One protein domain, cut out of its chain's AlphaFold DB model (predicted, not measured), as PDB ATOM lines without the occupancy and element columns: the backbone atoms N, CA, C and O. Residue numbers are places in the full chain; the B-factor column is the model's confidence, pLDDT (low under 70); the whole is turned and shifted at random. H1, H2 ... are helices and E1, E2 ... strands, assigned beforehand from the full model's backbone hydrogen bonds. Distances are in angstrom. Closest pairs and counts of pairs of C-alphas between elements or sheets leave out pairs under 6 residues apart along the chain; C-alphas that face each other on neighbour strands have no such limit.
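This is residues 69 to 127 of the 448 residues of an uncharacterized protein of Pseudomonas sp. Leaf58 (UniProt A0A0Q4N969). Two small strand hairpins, E1 with E2 and E3 with E4, are joined through the short stretch of residues 86 to 87, which pairs with the end of E2 on one side and the end of E4 on the other. The single helix H1 packs on the E1 and E2 hairpin, and near its last residues it comes close to E4. The printed part has 59 residues, with one named helix and four named strands in the order E1, E2, H1, E3, E4; each hairpin is a sheet of two antiparallel strands, ordered E1 - E2 and E3 - E4, and the class is mixed, helices and strands. The whole is compact, with a radius of gyration of the C-alphas of 10.3 A, and its outline is rounded, spanning 24 by 24 by 19 A.

E1, residues 69 to 73, and E2, residues 76 to 81, are a hairpin of antiparallel neighbour strands with 142 degrees between their directions. Their C-alphas 70 and 79 face each other at 4.8 A; N 69 and O 80 are within hydrogen-bond range at 2.8 A, as are N 78 and O 71 at 2.9 A. Residues 80 to 81 of E2 also pair antiparallel with residues 86 to 87, which belong to no named strand. H1, residues 95 to 106, has 5 pairs of C-alphas within 8 A of E2, the closest being those of Phe 77 and His 95, 6.3 A apart. With E1 it has 3 such pairs, the closest being the C-alphas of Ile 70 and Ala 98 at 6.8 A. In H1 every O i to N i+4 pair is within hydrogen-bond range. E3, residues 117 to 119, and E4, residues 122 to 126, are a second hairpin, antiparallel with 128 degrees between their directions. Their C-alphas 118 and 123 face each other at 4.5 A, and N 119 and O 122 are within hydrogen-bond range at 2.9 A, as are N 124 and O 117 at 2.9 A. Residues 125 to 126 of E4 pair antiparallel with residues 86 to 87. E2 and E4 are near each other, with 7 pairs of C-alphas within 10 A. H1 and E4 have one pair of C-alphas within 8 A, those of Ile 105 and Gln 122 at 7.4 A. E1 is apart from E3 and from E4, and E2 is apart from E3.

E1 begins at C-alpha 69, at (257.224, 253.188, 255.634), and its five residues, to Ile 73, measure 12.4 A from first to last C-alpha. E2, the longest strand with six residues, runs from Gly 76 to His 81 over 16.7 A. H1 runs from His 95, with its C-alpha at (266.123, 259.588, 258.643), to Leu 106, over 16.1 A. E3, from Phe 117 to Tyr 119, is 6.9 A long. E4 runs from Gln 122 to Phe 126 over 12.9 A and ends at C-alpha 126, at (257.495, 240.618, 262.781).

The two C-alphas farthest apart are those of Glu 74 and Ile 107, at 27.8 A, and those of Ala 69 and Asn 127, the first and last printed, are 13.7 A apart. The printed part has no cut. The link from E2 to H1 is long, with residues 82 to 94 between them and no named element; the link from H1 to E3 is short, and those from E1 to E2 and from E3 to E4 are tight. The mean pLDDT of the printed part is 94.1, and no printed residue is under 70.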
ATOM      1  N   ALA A  69     257.184 251.879 254.986       95.19
ATOM      2  CA  ALA A  69     257.224 253.188 255.634       95.19
ATOM      3  C   ALA A  69     258.564 253.395 256.373       95.19
ATOM      4  O   ALA A  69     259.270 252.433 256.689       95.19
ATOM      5  N   ILE A  70     258.929 254.653 256.651       96.25
ATOM      6  CA  ILE A  70     260.015 254.988 257.587       96.25
ATOM      7  C   ILE A  70     259.365 255.378 258.909       96.25
ATOM      8  O   ILE A  70     258.676 256.394 258.971       96.25
ATOM      9  N   GLU A  71     259.631 254.615 259.962       96.00
ATOM     10  CA  GLU A  71     259.149 254.921 261.306       96.00
ATOM     11  C   GLU A  71     260.283 255.369 262.223       96.00
ATOM     12  O   GLU A  71     261.447 254.988 262.052       96.00
ATOM     13  N   ARG A  72     259.935 256.191 263.217       95.25
ATOM     14  CA  ARG A  72     260.831 256.597 264.298       95.25
ATOM     15  C   ARG A  72     260.580 255.700 265.506       95.25
ATOM     16  O   ARG A  72     259.460 255.628 265.993       95.25
ATOM     17  N   ILE A  73     261.640 255.086 266.011       93.50
ATOM     18  CA  ILE A  73     261.617 254.199 267.178       93.50
ATOM     19  C   ILE A  73     262.618 254.680 268.230       93.50
ATOM     20  O   ILE A  73     263.401 255.609 267.997       93.50
ATOM     21  N   GLU A  74     262.614 254.060 269.409       91.50
ATOM     22  CA  GLU A  74     263.642 254.333 270.411       91.50
ATOM     23  C   GLU A  74     265.041 254.068 269.821       91.50
ATOM     24  O   GLU A  74     265.298 253.037 269.202       91.50
ATOM     25  N   GLY A  75     265.942 255.043 269.964       90.38
ATOM     26  CA  GLY A  75     267.305 254.973 269.433       90.38
ATOM     27  C   GLY A  75     267.485 255.307 267.943       90.38
ATOM     28  O   GLY A  75     268.634 255.398 267.512       90.38
ATOM     29  N   GLY A  76     266.426 255.539 267.153       95.81
ATOM     30  CA  GLY A  76     266.590 255.936 265.746       95.81
ATOM     31  C   GLY A  76     265.360 255.751 264.854       95.81
ATOM     32  O   GLY A  76     264.245 256.131 265.204       95.81
ATOM     33  N   PHE A  77     265.588 255.204 263.663       97.19
ATOM     34  CA  PHE A  77     264.585 254.960 262.629       97.19
ATOM     35  C   PHE A  77     264.661 253.511 262.138       97.19
ATOM     36  O   PHE A  77     265.747 252.929 262.084       97.19
ATOM     37  N   CYS A  78     263.534 252.945 261.716       96.38
ATOM     38  CA  CYS A  78     263.467 251.648 261.041       96.38
ATOM     39  C   CYS A  78     262.617 251.725 259.767       96.38
ATOM     40  O   CYS A  78     261.870 252.681 259.553       96.38
ATOM     41  N   LEU A  79     262.743 250.708 258.913       97.25
ATOM     42  CA  LEU A  79     261.870 250.528 257.753       97.25
ATOM     43  C   LEU A  79     260.804 249.497 258.110       97.25
ATOM     44  O   LEU A  79     261.131 248.321 258.282       97.25
ATOM     45  N   GLN A  80     259.557 249.936 258.238       96.31
ATOM     46  CA  GLN A  80     258.408 249.064 258.468       96.31
ATOM     47  C   GLN A  80     257.771 248.662 257.136       96.31
ATOM     48  O   GLN A  80     257.904 249.381 256.149       96.31
ATOM     49  N   HIS A  81     257.091 247.520 257.109       95.50
ATOM     50  CA  HIS A  81     256.137 247.128 256.084       95.50
ATOM     51  C   HIS A  81     254.750 246.941 256.723       95.50
ATOM     52  O   HIS A  81     254.421 245.857 257.212       95.50
ATOM     53  N   ASP A  82     253.922 247.985 256.687       90.94
ATOM     54  CA  ASP A  82     252.717 248.128 257.521       90.94
ATOM     55  C   ASP A  82     251.743 246.953 257.361       90.94
ATOM     56  O   ASP A  82     251.386 246.285 258.327       90.94
ATOM     57  N   ALA A  83     251.402 246.598 256.118       89.38
ATOM     58  CA  ALA A  83     250.445 245.526 255.819       89.38
ATOM     59  C   ALA A  83     250.955 244.092 256.102       89.38
ATOM     60  O   ALA A  83     250.227 243.126 255.870       89.38
ATOM     61  N   LEU A  84     252.202 243.938 256.562       91.94
ATOM     62  CA  LEU A  84     252.763 242.671 257.050       91.94
ATOM     63  C   LEU A  84     253.082 242.719 258.555       91.94
ATOM     64  O   LEU A  84     253.544 241.711 259.092       91.94
ATOM     65  N   GLU A  85     252.858 243.864 259.216       92.88
ATOM     66  CA  GLU A  85     253.202 244.128 260.622       92.88
ATOM     67  C   GLU A  85     254.620 243.657 260.971       92.88
ATOM     68  O   GLU A  85     254.868 242.937 261.944       92.88
ATOM     69  N   ALA A  86     255.557 244.008 260.094       95.12
ATOM     70  CA  ALA A  86     256.931 243.549 260.143       95.12
ATOM     71  C   ALA A  86     257.877 244.668 259.722       95.12
ATOM     72  O   ALA A  86     257.524 245.526 258.917       95.12
ATOM     73  N   ARG A  87     259.107 244.638 260.221       95.81
ATOM     74  CA  ARG A  87     260.147 245.631 259.947       95.81
ATOM     75  C   ARG A  87     261.411 244.978 259.415       95.81
ATOM     76  O   ARG A  87     261.694 243.816 259.702       95.81
ATOM     77  N   VAL A  88     262.213 245.738 258.680       96.75
ATOM     78  CA  VAL A  88     263.596 245.349 258.392       96.75
ATOM     79  C   VAL A  88     264.355 245.298 259.725       96.75
ATOM     80  O   VAL A  88     264.343 246.299 260.447       96.75
ATOM     81  N   PRO A  89     265.034 244.187 260.071       95.62
ATOM     82  CA  PRO A  89     265.819 244.081 261.298       95.62
ATOM     83  C   PRO A  89     267.160 244.831 261.168       95.62
ATOM     84  O   PRO A  89     268.240 244.243 261.134       95.62
ATOM     85  N   ALA A  90     267.067 246.160 261.065       94.50
ATOM     86  CA  ALA A  90     268.162 247.122 261.025       94.50
ATOM     87  C   ALA A  90     267.710 248.458 261.647       94.50
ATOM     88  O   ALA A  90     266.587 248.909 261.415       94.50
ATOM     89  N   LEU A  91     268.600 249.098 262.413       95.50
ATOM     90  CA  LEU A  91     268.390 250.421 263.007       95.50
ATOM     91  C   LEU A  91     269.212 251.466 262.244       95.50
ATOM     92  O   LEU A  91     270.415 251.287 262.046       95.50
ATOM     93  N   PHE A  92     268.577 252.570 261.862       96.94
ATOM     94  CA  PHE A  92     269.209 253.710 261.199       96.94
ATOM     95  C   PHE A  92     269.271 254.889 262.172       96.94
ATOM     96  O   PHE A  92     268.265 255.236 262.789       96.94
ATOM     97  N   LEU A  93     270.435 255.525 262.321       96.69
ATOM     98  CA  LEU A  93     270.613 256.611 263.294       96.69
ATOM     99  C   LEU A  93     269.966 257.914 262.811       96.69
ATOM    100  O   LEU A  93     269.575 258.762 263.611       96.69
ATOM    101  N   THR A  94     269.834 258.076 261.493       96.81
ATOM    102  CA  THR A  94     269.213 259.247 260.873       96.81
ATOM    103  C   THR A  94     268.154 258.864 259.843       96.81
ATOM    104  O   THR A  94     268.291 257.884 259.108       96.81
ATOM    105  N   HIS A  95     267.137 259.717 259.695       95.88
ATOM    106  CA  HIS A  95     266.123 259.588 258.643       95.88
ATOM    107  C   HIS A  95     266.749 259.479 257.238       95.88
ATOM    108  O   HIS A  95     266.268 258.741 256.385       95.88
ATOM    109  N   ARG A  96     267.878 260.165 257.001       95.38
ATOM    110  CA  ARG A  96     268.591 260.138 255.715       95.38
ATOM    111  C   ARG A  96     269.276 258.797 255.429       95.38
ATOM    112  O   ARG A  96     269.428 258.433 254.265       95.38
ATOM    113  N   GLU A  97     269.699 258.064 256.455       95.88
ATOM    114  CA  GLU A  97     270.201 256.691 256.302       95.88
ATOM    115  C   GLU A  97     269.058 255.726 255.992       95.88
ATOM    116  O   GLU A  97     269.177 254.953 255.043       95.88
ATOM    117  N   ALA A  98     267.926 255.850 256.693       96.56
ATOM    118  CA  ALA A  98     266.719 255.086 256.386       96.56
ATOM    119  C   ALA A  98     266.243 255.336 254.940       96.56
ATOM    120  O   ALA A  98     265.992 254.385 254.208       96.56
ATOM    121  N   GLN A  99     266.227 256.589 254.469       97.00
ATOM    122  CA  GLN A  99     265.904 256.928 253.072       97.00
ATOM    123  C   GLN A  99     266.868 256.300 252.049       97.00
ATOM    124  O   GLN A  99     266.436 255.908 250.968       97.00
ATOM    125  N   ARG A 100     268.167 256.186 252.361       95.56
ATOM    126  CA  ARG A 100     269.132 255.496 251.482       95.56
ATOM    127  C   ARG A 100     268.857 253.995 251.425       95.56
ATOM    128  O   ARG A 100     268.799 253.439 250.338       95.56
ATOM    129  N   ALA A 101     268.629 253.369 252.575       96.06
ATOM    130  CA  ALA A 101     268.303 251.950 252.654       96.06
ATOM    131  C   ALA A 101     266.963 251.626 251.959       96.06
ATOM    132  O   ALA A 101     266.849 250.632 251.246       96.06
ATOM    133  N   LEU A 102     265.975 252.518 252.069       96.12
ATOM    134  CA  LEU A 102     264.705 252.434 251.348       96.12
ATOM    135  C   LEU A 102     264.887 252.567 249.824       96.12
ATOM    136  O   LEU A 102     264.156 251.938 249.060       96.12
ATOM    137  N   ALA A 103     265.877 253.344 249.373       96.25
ATOM    138  CA  ALA A 103     266.235 253.462 247.959       96.25
ATOM    139  C   ALA A 103     266.909 252.196 247.402       96.25
ATOM    140  O   ALA A 103     266.709 251.883 246.230       96.25
ATOM    141  N   ASP A 104     267.649 251.446 248.226       95.00
ATOM    142  CA  ASP A 104     268.153 250.116 247.864       95.00
ATOM    143  C   ASP A 104     266.997 249.094 247.757       95.00
ATOM    144  O   ASP A 104     266.900 248.401 246.740       95.00
ATOM    145  N   ILE A 105     266.055 249.071 248.717       94.75
ATOM    146  CA  ILE A 105     264.830 248.240 248.623       94.75
ATOM    147  C   ILE A 105     264.038 248.569 247.350       94.75
ATOM    148  O   ILE A 105     263.564 247.662 246.667       94.75
ATOM    149  N   LEU A 106     263.915 249.854 246.996       94.06
ATOM    150  CA  LEU A 106     263.178 250.307 245.812       94.06
ATOM    151  C   LEU A 106     263.685 249.669 244.510       94.06
ATOM    152  O   LEU A 106     262.879 249.415 243.619       94.06
ATOM    153  N   ILE A 107     264.985 249.371 244.407       93.12
ATOM    154  CA  ILE A 107     265.585 248.679 243.252       93.12
ATOM    155  C   ILE A 107     265.735 247.161 243.433       93.12
ATOM    156  O   ILE A 107     266.364 246.501 242.607       93.12
ATOM    157  N   GLY A 108     265.138 246.588 244.480       90.06
ATOM    158  CA  GLY A 108     265.177 245.153 244.762       90.06
ATOM    159  C   GLY A 108     266.495 244.665 245.372       90.06
ATOM    160  O   GLY A 108     266.779 243.468 245.328       90.06
ATOM    161  N   ARG A 109     267.318 245.560 245.932       93.12
ATOM    162  CA  ARG A 109     268.454 245.165 246.775       93.12
ATOM    163  C   ARG A 109     267.974 244.924 248.198       93.12
ATOM    164  O   ARG A 109     267.130 245.656 248.708       93.12
ATOM    165  N   SER A 110     268.560 243.933 248.861       92.31
ATOM    166  CA  SER A 110     268.292 243.658 250.267       92.31
ATOM    167  C   SER A 110     269.326 244.301 251.189       92.31
ATOM    168  O   SER A 110     270.531 244.301 250.934       92.31
ATOM    169  N   ILE A 111     268.834 244.833 252.302       94.06
ATOM    170  CA  ILE A 111     269.627 245.325 253.422       94.06
ATOM    171  C   ILE A 111     270.114 244.111 254.212       94.06
ATOM    172  O   ILE A 111     269.307 243.294 254.671       94.06
ATOM    173  N   ALA A 112     271.434 244.009 254.388       91.44
ATOM    174  CA  ALA A 112     272.083 242.921 255.114       91.44
ATOM    175  C   ALA A 112     271.561 242.832 256.559       91.44
ATOM    176  O   ALA A 112     271.861 243.674 257.401       91.44
ATOM    177  N   SER A 113     270.740 241.817 256.816       91.50
ATOM    178  CA  SER A 113     269.996 241.604 258.057       91.50
ATOM    179  C   SER A 113     269.480 240.157 258.096       91.50
ATOM    180  O   SER A 113     269.578 239.444 257.094       91.50
ATOM    181  N   THR A 114     268.934 239.722 259.234       90.75
ATOM    182  CA  THR A 114     268.309 238.399 259.404       90.75
ATOM    183  C   THR A 114     267.003 238.576 260.169       90.75
ATOM    184  O   THR A 114     266.996 239.246 261.199       90.75
ATOM    185  N   GLY A 115     265.917 237.985 259.674       91.12
ATOM    186  CA  GLY A 115     264.581 238.079 260.267       91.12
ATOM    187  C   GLY A 115     263.818 236.760 260.175       91.12
ATOM    188  O   GLY A 115     264.394 235.727 259.836       91.12
ATOM    189  N   ASP A 116     262.520 236.809 260.453       92.38
ATOM    190  CA  ASP A 116     261.647 235.633 260.521       92.38
ATOM    191  C   ASP A 116     261.273 235.104 259.125       92.38
ATOM    192  O   ASP A 116     261.068 233.904 258.933       92.38
ATOM    193  N   PHE A 117     261.191 235.990 258.126       93.38
ATOM    194  CA  PHE A 117     260.839 235.632 256.750       93.38
ATOM    195  C   PHE A 117     261.438 236.595 255.715       93.38
ATOM    196  O   PHE A 117     261.985 237.645 256.052       93.38
ATOM    197  N   GLN A 118     261.327 236.237 254.431       92.75
ATOM    198  CA  GLN A 118     261.706 237.102 253.312       92.75
ATOM    199  C   GLN A 118     260.481 237.581 252.527       92.75
ATOM    200  O   GLN A 118     259.613 236.779 252.179       92.75
ATOM    201  N   TYR A 119     260.466 238.865 252.168       90.88
ATOM    202  CA  TYR A 119     259.552 239.459 251.193       90.88
ATOM    203  C   TYR A 119     260.370 240.149 250.098       90.88
ATOM    204  O   TYR A 119     261.206 240.999 250.381       90.88
ATOM    205  N   GLU A 120     260.179 239.732 248.845       87.06
ATOM    206  CA  GLU A 120     260.912 240.241 247.666       87.06
ATOM    207  C   GLU A 120     262.454 240.247 247.813       87.06
ATOM    208  O   GLU A 120     263.148 241.067 247.224       87.06
ATOM    209  N   GLY A 121     262.998 239.301 248.588       88.62
ATOM    210  CA  GLY A 121     264.434 239.172 248.870       88.62
ATOM    211  C   GLY A 121     264.930 239.975 250.080       88.62
ATOM    212  O   GLY A 121     266.039 239.728 250.552       88.62
ATOM    213  N   GLN A 122     264.113 240.879 250.629       94.12
ATOM    214  CA  GLN A 122     264.381 241.571 251.888       94.12
ATOM    215  C   GLN A 122     263.975 240.689 253.077       94.12
ATOM    216  O   GLN A 122     262.863 240.166 253.117       94.12
ATOM    217  N   TRP A 123     264.861 240.547 254.066       94.69
ATOM    218  CA  TRP A 123     264.519 239.953 255.361       94.69
ATOM    219  C   TRP A 123     263.657 240.910 256.184       94.69
ATOM    220  O   TRP A 123     263.995 242.089 256.316       94.69
ATOM    221  N   LEU A 124     262.582 240.383 256.764       95.25
ATOM    222  CA  LEU A 124     261.675 241.086 257.664       95.25
ATOM    223  C   LEU A 124     261.526 240.299 258.973       95.25
ATOM    224  O   LEU A 124     261.539 239.067 258.978       95.25
ATOM    225  N   GLN A 125     261.393 241.024 260.077       95.25
ATOM    226  CA  GLN A 125     261.069 240.513 261.407       95.25
ATOM    227  C   GLN A 125     259.681 241.028 261.790       95.25
ATOM    228  O   GLN A 125     259.413 242.215 261.611       95.25
ATOM    229  N   PHE A 126     258.807 240.175 262.317       93.88
ATOM    230  CA  PHE A 126     257.495 240.618 262.781       93.88
ATOM    231  C   PHE A 126     257.607 241.550 263.995       93.88
ATOM    232  O   PHE A 126     258.440 241.342 264.877       93.88
ATOM    233  N   ASN A 127     256.720 242.543 264.073       90.94
ATOM    234  CA  ASN A 127     256.586 243.404 265.249       90.94
ATOM    235  C   ASN A 127     256.015 242.617 266.445       90.94
ATOM    236  O   ASN A 127     256.487 242.766 267.569       90.94
TER     237      ASN A 127